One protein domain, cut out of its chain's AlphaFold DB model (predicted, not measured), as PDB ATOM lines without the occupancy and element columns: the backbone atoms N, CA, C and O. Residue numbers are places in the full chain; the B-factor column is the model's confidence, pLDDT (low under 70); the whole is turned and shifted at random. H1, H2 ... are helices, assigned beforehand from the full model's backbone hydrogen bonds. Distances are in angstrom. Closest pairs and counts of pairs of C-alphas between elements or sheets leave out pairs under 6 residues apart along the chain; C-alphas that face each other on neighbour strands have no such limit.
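This is residues 5 to 71 of the 71 residues of an uncharacterized protein of Gammaproteobacteria bacterium (UniProt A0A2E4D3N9). A long straight helix, H2, has the short helix H1 folded partly back at its first end and the helix H3 crossing it nearly at right angles toward its last end, in a loose arrangement with few contacts. H3 meets H2 with residues 50 to 58, and residues 59 to 71, of which 59 to 68 belong to H3, stick out as a free arm. The printed part has 67 residues with three named helices, in the order H1, H2, H3, and no named strand; the class is all helix. The whole is loose, with a radius of gyration of the C-alphas of 15.3 A and spans of 43 by 33 by 21 A.

Find C-alpha 5 at (-3.705, -41.994, 76.030); from there H1 runs through residues 5 to 13, 12.5 A from first to last C-alpha. Next look at C-alpha 16, at (13.087, -49.649, 71.772), where H2 begins; it holds residues 16 to 38 and is 33.5 A long. H3 holds residues 48 to 68, is 30.3 A long, and ends at C-alpha 68, at (9.389, -29.826, 41.787).

Start at Lys 11: H1 and H2 are close but not clearly touching, and their closest C-alphas, those of Lys 11 and Arg 19, are 6.4 A apart. The two run opposite ways at a steep tilt of 43 degrees. Farther on, H2 touches H3, with residues 28 to 35 alone on H2 and residues 50 to 58 alone on H3. Their closest C-alphas, those of Phe 35 and Ser 54, are 5.7 A apart, and their lines are about perpendicular, at 79 degrees. H1 and H3 are apart. In H1, H2 and H3 every O i to N i+4 pair is within hydrogen-bond range.

The two C-alphas farthest apart are those of Ala 13 and Lys 71, at 45.4 A. The printed part has no cut; the link from H1 to H2 is tight, and the link from H2 to H3, with 9 residues between them, is short. Look at the B-factor column for residues 69 to 71, the last of the chain, where pLDDT is under 70; the mean of the printed part is 91.1.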
ATOM      1  N   GLU A   5      -4.384 -41.816  74.756       95.06
ATOM      2  CA  GLU A   5      -3.705 -41.994  76.030       95.06
ATOM      3  C   GLU A   5      -3.321 -43.464  76.246       95.06
ATOM      4  O   GLU A   5      -2.173 -43.731  76.603       95.06
ATOM      5  N   ASP A   6      -4.224 -44.402  75.932       94.38
ATOM      6  CA  ASP A   6      -3.949 -45.849  75.982       94.38
ATOM      7  C   ASP A   6      -2.784 -46.222  75.051       94.38
ATOM      8  O   ASP A   6      -1.826 -46.874  75.471       94.38
ATOM      9  N   TYR A   7      -2.802 -45.713  73.814       91.88
ATOM     10  CA  TYR A   7      -1.717 -45.910  72.849       91.88
ATOM     11  C   TYR A   7      -0.365 -45.411  73.359       91.88
ATOM     12  O   TYR A   7       0.654 -46.093  73.235       91.88
ATOM     13  N   LEU A   8      -0.334 -44.207  73.935       93.25
ATOM     14  CA  LEU A   8       0.905 -43.627  74.447       93.25
ATOM     15  C   LEU A   8       1.444 -44.424  75.638       93.25
ATOM     16  O   LEU A   8       2.656 -44.625  75.729       93.25
ATOM     17  N   ALA A   9       0.568 -44.895  76.526       94.19
ATOM     18  CA  ALA A   9       0.958 -45.733  77.654       94.19
ATOM     19  C   ALA A   9       1.581 -47.058  77.181       94.19
ATOM     20  O   ALA A   9       2.683 -47.403  77.614       94.19
ATOM     21  N   GLU A  10       0.939 -47.752  76.239       92.44
ATOM     22  CA  GLU A  10       1.443 -49.005  75.665       92.44
ATOM     23  C   GLU A  10       2.765 -48.802  74.919       92.44
ATOM     24  O   GLU A  10       3.740 -49.514  75.165       92.44
ATOM     25  N   LYS A  11       2.849 -47.778  74.063       90.62
ATOM     26  CA  LYS A  11       4.069 -47.462  73.313       90.62
ATOM     27  C   LYS A  11       5.247 -47.153  74.234       90.62
ATOM     28  O   LYS A  11       6.373 -47.560  73.946       90.62
ATOM     29  N   ASN A  12       5.012 -46.459  75.345       91.06
ATOM     30  CA  ASN A  12       6.057 -46.167  76.325       91.06
ATOM     31  C   ASN A  12       6.521 -47.418  77.087       91.06
ATOM     32  O   ASN A  12       7.687 -47.481  77.477       91.06
ATOM     33  N   ALA A  13       5.644 -48.409  77.260       94.81
ATOM     34  CA  ALA A  13       5.974 -49.686  77.888       94.81
ATOM     35  C   ALA A  13       6.750 -50.645  76.961       94.81
ATOM     36  O   ALA A  13       7.457 -51.524  77.453       94.81
ATOM     37  N   MET A  14       6.661 -50.473  75.638       93.88
ATOM     38  CA  MET A  14       7.401 -51.280  74.657       93.88
ATOM     39  C   MET A  14       8.918 -51.079  74.762       93.88
ATOM     40  O   MET A  14       9.407 -49.990  75.074       93.88
ATOM     41  N   SER A  15       9.698 -52.094  74.393       97.12
ATOM     42  CA  SER A  15      11.137 -51.933  74.179       97.12
ATOM     43  C   SER A  15      11.428 -50.989  73.004       97.12
ATOM     44  O   SER A  15      10.586 -50.729  72.143       97.12
ATOM     45  N   LYS A  16      12.666 -50.485  72.912       94.12
ATOM     46  CA  LYS A  16      13.087 -49.649  71.772       94.12
ATOM     47  C   LYS A  16      12.857 -50.354  70.428       94.12
ATOM     48  O   LYS A  16      12.430 -49.706  69.477       94.12
ATOM     49  N   GLN A  17      13.148 -51.653  70.351       95.50
ATOM     50  CA  GLN A  17      12.998 -52.427  69.121       95.50
ATOM     51  C   GLN A  17      11.528 -52.570  68.723       95.50
ATOM     52  O   GLN A  17      11.189 -52.337  67.566       95.50
ATOM     53  N   GLU A  18      10.654 -52.892  69.676       95.06
ATOM     54  CA  GLU A  18       9.213 -52.996  69.431       95.06
ATOM     55  C   GLU A  18       8.620 -51.652  69.005       95.06
ATOM     56  O   GLU A  18       7.896 -51.605  68.015       95.06
ATOM     57  N   ARG A  19       9.016 -50.542  69.649       94.38
ATOM     58  CA  ARG A  19       8.611 -49.195  69.211       94.38
ATOM     59  C   ARG A  19       9.013 -48.910  67.767       94.38
ATOM     60  O   ARG A  19       8.200 -48.404  67.002       94.38
ATOM     61  N   MET A  20      10.243 -49.255  67.379       94.31
ATOM     62  CA  MET A  20      10.703 -49.073  65.997       94.31
ATOM     63  C   MET A  20       9.893 -49.916  65.005       94.31
ATOM     64  O   MET A  20       9.605 -49.452  63.904       94.31
ATOM     65  N   ILE A  21       9.535 -51.150  65.363       95.12
ATOM     66  CA  ILE A  21       8.703 -52.018  64.518       95.12
ATOM     67  C   ILE A  21       7.298 -51.427  64.377       95.12
ATOM     68  O   ILE A  21       6.803 -51.314  63.255       95.12
ATOM     69  N   GLN A  22       6.700 -50.994  65.487       93.31
ATOM     70  CA  GLN A  22       5.377 -50.380  65.521       93.31
ATOM     71  C   GLN A  22       5.319 -49.125  64.645       93.31
ATOM     72  O   GLN A  22       4.441 -48.998  63.796       93.31
ATOM     73  N   GLU A  23       6.299 -48.232  64.774       94.06
ATOM     74  CA  GLU A  23       6.374 -47.014  63.962       94.06
ATOM     75  C   GLU A  23       6.514 -47.326  62.471       94.06
ATOM     76  O   GLU A  23       5.841 -46.714  61.643       94.06
ATOM     77  N   ARG A  24       7.346 -48.307  62.102       93.81
ATOM     78  CA  ARG A  24       7.477 -48.725  60.695       93.81
ATOM     79  C   ARG A  24       6.173 -49.295  60.155       93.81
ATOM     80  O   ARG A  24       5.823 -49.017  59.008       93.81
ATOM     81  N   PHE A  25       5.460 -50.068  60.965       94.88
ATOM     82  CA  PHE A  25       4.165 -50.613  60.590       94.88
ATOM     83  C   PHE A  25       3.121 -49.505  60.399       94.88
ATOM     84  O   PHE A  25       2.452 -49.473  59.372       94.88
ATOM     85  N   GLU A  26       3.035 -48.541  61.312       95.19
ATOM     86  CA  GLU A  26       2.127 -47.392  61.189       95.19
ATOM     87  C   GLU A  26       2.401 -46.564  59.928       95.19
ATOM     88  O   GLU A  26       1.469 -46.207  59.206       95.19
ATOM     89  N   GLN A  27       3.674 -46.309  59.606       95.00
ATOM     90  CA  GLN A  27       4.033 -45.617  58.363       95.00
ATOM     91  C   GLN A  27       3.619 -46.411  57.122       95.00
ATOM     92  O   GLN A  27       3.120 -45.832  56.157       95.00
ATOM     93  N   LEU A  28       3.766 -47.737  57.147       96.31
ATOM     94  CA  LEU A  28       3.298 -48.596  56.065       96.31
ATOM     95  C   LEU A  28       1.774 -48.498  55.880       96.31
ATOM     96  O   LEU A  28       1.304 -48.365  54.750       96.31
ATOM     97  N   ILE A  29       1.005 -48.515  56.973       97.25
ATOM     98  CA  ILE A  29      -0.452 -48.330  56.932       97.25
ATOM     99  C   ILE A  29      -0.812 -46.971  56.327       97.25
ATOM    100  O   ILE A  29      -1.673 -46.909  55.450       97.25
ATOM    101  N   ASN A  30      -0.123 -45.898  56.724       96.31
ATOM    102  CA  ASN A  30      -0.353 -44.568  56.156       96.31
ATOM    103  C   ASN A  30      -0.146 -44.558  54.635       96.31
ATOM    104  O   ASN A  30      -0.973 -44.009  53.906       96.31
ATOM    105  N   VAL A  31       0.911 -45.209  54.139       95.94
ATOM    106  CA  VAL A  31       1.167 -45.332  52.694       95.94
ATOM    107  C   VAL A  31       0.049 -46.098  51.984       95.94
ATOM    108  O   VAL A  31      -0.413 -45.657  50.931       95.94
ATOM    109  N   LEU A  32      -0.432 -47.203  52.560       96.62
ATOM    110  CA  LEU A  32      -1.549 -47.974  52.000       96.62
ATOM    111  C   LEU A  32      -2.848 -47.156  51.943       96.62
ATOM    112  O   LEU A  32      -3.570 -47.214  50.947       96.62
ATOM    113  N   ILE A  33      -3.138 -46.376  52.989       96.19
ATOM    114  CA  ILE A  33      -4.314 -45.498  53.042       96.19
ATOM    115  C   ILE A  33      -4.233 -44.443  51.940       96.19
ATOM    116  O   ILE A  33      -5.185 -44.300  51.172       96.19
ATOM    117  N   MET A  34      -3.096 -43.751  51.818       95.75
ATOM    118  CA  MET A  34      -2.889 -42.755  50.763       95.75
ATOM    119  C   MET A  34      -3.046 -43.378  49.371       95.75
ATOM    120  O   MET A  34      -3.734 -42.824  48.515       95.75
ATOM    121  N   PHE A  35      -2.489 -44.574  49.158       96.62
ATOM    122  CA  PHE A  35      -2.620 -45.287  47.891       96.62
ATOM    123  C   PHE A  35      -4.082 -45.629  47.560       96.62
ATOM    124  O   PHE A  35      -4.504 -45.430  46.420       96.62
ATOM    125  N   LYS A  36      -4.877 -46.097  48.535       96.25
ATOM    126  CA  LYS A  36      -6.316 -46.372  48.350       96.25
ATOM    127  C   LYS A  36      -7.123 -45.103  48.082       96.25
ATOM    128  O   LYS A  36      -8.057 -45.135  47.286       96.25
ATOM    129  N   GLN A  37      -6.793 -43.999  48.750       95.25
ATOM    130  CA  GLN A  37      -7.474 -42.717  48.549       95.25
ATOM    131  C   GLN A  37      -7.293 -42.194  47.119       95.25
ATOM    132  O   GLN A  37      -8.260 -41.708  46.531       95.25
ATOM    133  N   GLU A  38      -6.094 -42.362  46.556       95.44
ATOM    134  CA  GLU A  38      -5.791 -42.011  45.165       95.44
ATOM    135  C   GLU A  38      -6.422 -43.001  44.168       95.44
ATOM    136  O   GLU A  38      -6.947 -42.610  43.129       95.44
ATOM    137  N   HIS A  39      -6.444 -44.295  44.504       95.94
ATOM    138  CA  HIS A  39      -6.965 -45.362  43.644       95.94
ATOM    139  C   HIS A  39      -8.266 -45.946  44.201       95.94
ATOM    140  O   HIS A  39      -8.315 -47.098  44.643       95.94
ATOM    141  N   LYS A  40      -9.342 -45.153  44.159       94.38
ATOM    142  CA  LYS A  40     -10.640 -45.501  44.768       94.38
ATOM    143  C   LYS A  40     -11.199 -46.848  44.301       94.38
ATOM    144  O   LYS A  40     -11.763 -47.572  45.121       94.38
ATOM    145  N   ASP A  41     -10.955 -47.214  43.047       95.94
ATOM    146  CA  ASP A  41     -11.472 -48.445  42.431       95.94
ATOM    147  C   ASP A  41     -10.601 -49.683  42.684       95.94
ATOM    148  O   ASP A  41     -10.987 -50.797  42.336       95.94
ATOM    149  N   LYS A  42      -9.413 -49.522  43.282       94.19
ATOM    150  CA  LYS A  42      -8.538 -50.651  43.613       94.19
ATOM    151  C   LYS A  42      -8.784 -51.127  45.029       94.19
ATOM    152  O   LYS A  42      -8.751 -50.334  45.968       94.19
ATOM    153  N   ASP A  43      -8.945 -52.428  45.206       95.31
ATOM    154  CA  ASP A  43      -8.927 -53.014  46.539       95.31
ATOM    155  C   ASP A  43      -7.496 -53.084  47.074       95.31
ATOM    156  O   ASP A  43      -6.571 -53.550  46.403       95.31
ATOM    157  N   VAL A  44      -7.315 -52.583  48.295       95.06
ATOM    158  CA  VAL A  44      -6.017 -52.488  48.967       95.06
ATOM    159  C   VAL A  44      -6.110 -53.277  50.263       95.06
ATOM    160  O   VAL A  44      -6.950 -52.988  51.113       95.06
ATOM    161  N   PHE A  45      -5.245 -54.279  50.403       95.62
ATOM    162  CA  PHE A  45      -5.225 -55.194  51.543       95.62
ATOM    163  C   PHE A  45      -3.878 -55.132  52.264       95.62
ATOM    164  O   PHE A  45      -2.884 -54.670  51.706       95.62
ATOM    165  N   LEU A  46      -3.803 -55.687  53.476       95.25
ATOM    166  CA  LEU A  46      -2.531 -55.957  54.160       95.25
ATOM    167  C   LEU A  46      -1.858 -57.202  53.572       95.25
ATOM    168  O   LEU A  46      -1.662 -58.211  54.240       95.25
ATOM    169  N   SER A  47      -1.554 -57.130  52.279       96.69
ATOM    170  CA  SER A  47      -0.869 -58.173  51.527       96.69
ATOM    171  C   SER A  47       0.451 -57.640  50.988       96.69
ATOM    172  O   SER A  47       0.567 -56.457  50.666       96.69
ATOM    173  N   GLU A  48       1.430 -58.526  50.827       95.75
ATOM    174  CA  GLU A  48       2.725 -58.178  50.238       95.75
ATOM    175  C   GLU A  48       2.568 -57.503  48.866       95.75
ATOM    176  O   GLU A  48       3.252 -56.524  48.566       95.75
ATOM    177  N   LYS A  49       1.602 -57.963  48.059       96.50
ATOM    178  CA  LYS A  49       1.274 -57.359  46.764       96.50
ATOM    179  C   LYS A  49       0.882 -55.885  46.911       96.50
ATOM    180  O   LYS A  49       1.516 -55.025  46.304       96.50
ATOM    181  N   SER A  50      -0.129 -55.589  47.728       96.56
ATOM    182  CA  SER A  50      -0.617 -54.217  47.933       96.56
ATOM    183  C   SER A  50       0.444 -53.314  48.564       96.56
ATOM    184  O   SER A  50       0.559 -52.150  48.184       96.56
ATOM    185  N   ILE A  51       1.250 -53.853  49.482       96.25
ATOM    186  CA  ILE A  51       2.377 -53.149  50.107       96.25
ATOM    187  C   ILE A  51       3.403 -52.739  49.050       96.25
ATOM    188  O   ILE A  51       3.742 -51.561  48.942       96.25
ATOM    189  N   ASN A  52       3.856 -53.686  48.230       96.88
ATOM    190  CA  ASN A  52       4.868 -53.429  47.211       96.88
ATOM    191  C   ASN A  52       4.380 -52.443  46.144       96.88
ATOM    192  O   ASN A  52       5.141 -51.577  45.711       96.88
ATOM    193  N   GLU A  53       3.120 -52.549  45.722       96.44
ATOM    194  CA  GLU A  53       2.514 -51.599  44.783       96.44
ATOM    195  C   GLU A  53       2.438 -50.184  45.375       96.44
ATOM    196  O   GLU A  53       2.849 -49.220  44.725       96.44
ATOM    197  N   SER A  54       1.989 -50.063  46.626       96.12
ATOM    198  CA  SER A  54       1.818 -48.765  47.291       96.12
ATOM    199  C   SER A  54       3.152 -48.085  47.579       96.12
ATOM    200  O   SER A  54       3.282 -46.880  47.372       96.12
ATOM    201  N   LEU A  55       4.174 -48.845  47.987       95.00
ATOM    202  CA  LEU A  55       5.524 -48.315  48.184       95.00
ATOM    203  C   LEU A  55       6.121 -47.807  46.869       95.00
ATOM    204  O   LEU A  55       6.645 -46.696  46.832       95.00
ATOM    205  N   LYS A  56       6.002 -48.569  45.772       95.44
ATOM    206  CA  LYS A  56       6.485 -48.134  44.448       95.44
ATOM    207  C   LYS A  56       5.832 -46.824  44.005       95.44
ATOM    208  O   LYS A  56       6.532 -45.920  43.558       95.44
ATOM    209  N   TRP A  57       4.514 -46.714  44.164       95.56
ATOM    210  CA  TRP A  57       3.773 -45.483  43.878       95.56
ATOM    211  C   TRP A  57       4.234 -44.314  44.759       95.56
ATOM    212  O   TRP A  57       4.526 -43.233  44.249       95.56
ATOM    213  N   PHE A  58       4.372 -44.541  46.067       94.00
ATOM    214  CA  PHE A  58       4.777 -43.508  47.016       94.00
ATOM    215  C   PHE A  58       6.178 -42.963  46.712       94.00
ATOM    216  O   PHE A  58       6.367 -41.749  46.659       94.00
ATOM    217  N   HIS A  59       7.145 -43.842  46.431       91.12
ATOM    218  CA  HIS A  59       8.495 -43.438  46.034       91.12
ATOM    219  C   HIS A  59       8.500 -42.578  44.761       91.12
ATOM    220  O   HIS A  59       9.203 -41.568  44.719       91.12
ATOM    221  N   GLY A  60       7.693 -42.931  43.752       89.44
ATOM    222  CA  GLY A  60       7.572 -42.142  42.521       89.44
ATOM    223  C   GLY A  60       7.015 -40.735  42.761       89.44
ATOM    224  O   GLY A  60       7.549 -39.753  42.239       89.44
ATOM    225  N   ASN A  61       5.994 -40.614  43.610       87.25
ATOM    226  CA  ASN A  61       5.386 -39.322  43.934       87.25
ATOM    227  C   ASN A  61       6.296 -38.434  44.785       87.25
ATOM    228  O   ASN A  61       6.393 -37.238  44.524       87.25
ATOM    229  N   VAL A  62       6.988 -39.005  45.777       81.81
ATOM    230  CA  VAL A  62       7.941 -38.253  46.610       81.81
ATOM    231  C   VAL A  62       9.115 -37.746  45.774       81.81
ATOM    232  O   VAL A  62       9.496 -36.589  45.927       81.81
ATOM    233  N   SER A  63       9.650 -38.570  44.863       77.00
ATOM    234  CA  SER A  63      10.694 -38.133  43.924       77.00
ATOM    235  C   SER A  63      10.214 -36.944  43.092       77.00
ATOM    236  O   SER A  63      10.877 -35.917  43.041       77.00
ATOM    237  N   THR A  64       9.009 -37.048  42.527       75.62
ATOM    238  CA  THR A  64       8.412 -35.982  41.709       75.62
ATOM    239  C   THR A  64       8.205 -34.688  42.507       75.62
ATOM    240  O   THR A  64       8.465 -33.596  42.002       75.62
ATOM    241  N   LEU A  65       7.771 -34.794  43.770       73.69
ATOM    242  CA  LEU A  65       7.613 -33.649  44.668       73.69
ATOM    243  C   LEU A  65       8.965 -32.979  44.960       73.69
ATOM    244  O   LEU A  65       9.069 -31.761  44.850       73.69
ATOM    245  N   MET A  66      10.000 -33.757  45.294       72.06
ATOM    246  CA  MET A  66      11.344 -33.223  45.547       72.06
ATOM    247  C   MET A  66      11.916 -32.513  44.317       72.06
ATOM    248  O   MET A  66      12.441 -31.407  44.448       72.06
ATOM    249  N   ASP A  67      11.738 -33.086  43.126       74.62
ATOM    250  CA  ASP A  67      12.187 -32.484  41.866       74.62
ATOM    251  C   ASP A  67      11.454 -31.166  41.561       74.62
ATOM    252  O   ASP A  67      12.030 -30.237  40.994       74.62
ATOM    253  N   SER A  68      10.182 -31.051  41.963       71.69
ATOM    254  CA  SER A  68       9.389 -29.826  41.787       71.69
ATOM    255  C   SER A  68       9.800 -28.681  42.720       71.69
ATOM    256  O   SER A  68       9.554 -27.526  42.392       71.69
ATOM    257  N   MET A  69      10.451 -28.982  43.849       65.88
ATOM    258  CA  MET A  69      10.937 -27.981  44.811       65.88
ATOM    259  C   MET A  69      12.323 -27.415  44.458       65.88
ATOM    260  O   MET A  69      12.761 -26.456  45.088       65.88
ATOM    261  N   GLN A  70      13.031 -28.014  43.492       63.69
ATOM    262  CA  GLN A  70      14.356 -27.566  43.034       63.69
ATOM    263  C   GLN A  70      14.311 -26.665  41.784       63.69
ATOM    264  O   GLN A  70      15.364 -26.225  41.321       63.69
ATOM    265  N   LYS A  71      13.120 -26.401  41.236       47.72
ATOM    266  CA  LYS A  71      12.884 -25.468  40.124       47.72
ATOM    267  C   LYS A  71      12.332 -24.145  40.632       47.72
ATOM    268  O   LYS A  71      12.687 -23.120  40.011       47.72
TER     269      LYS A  71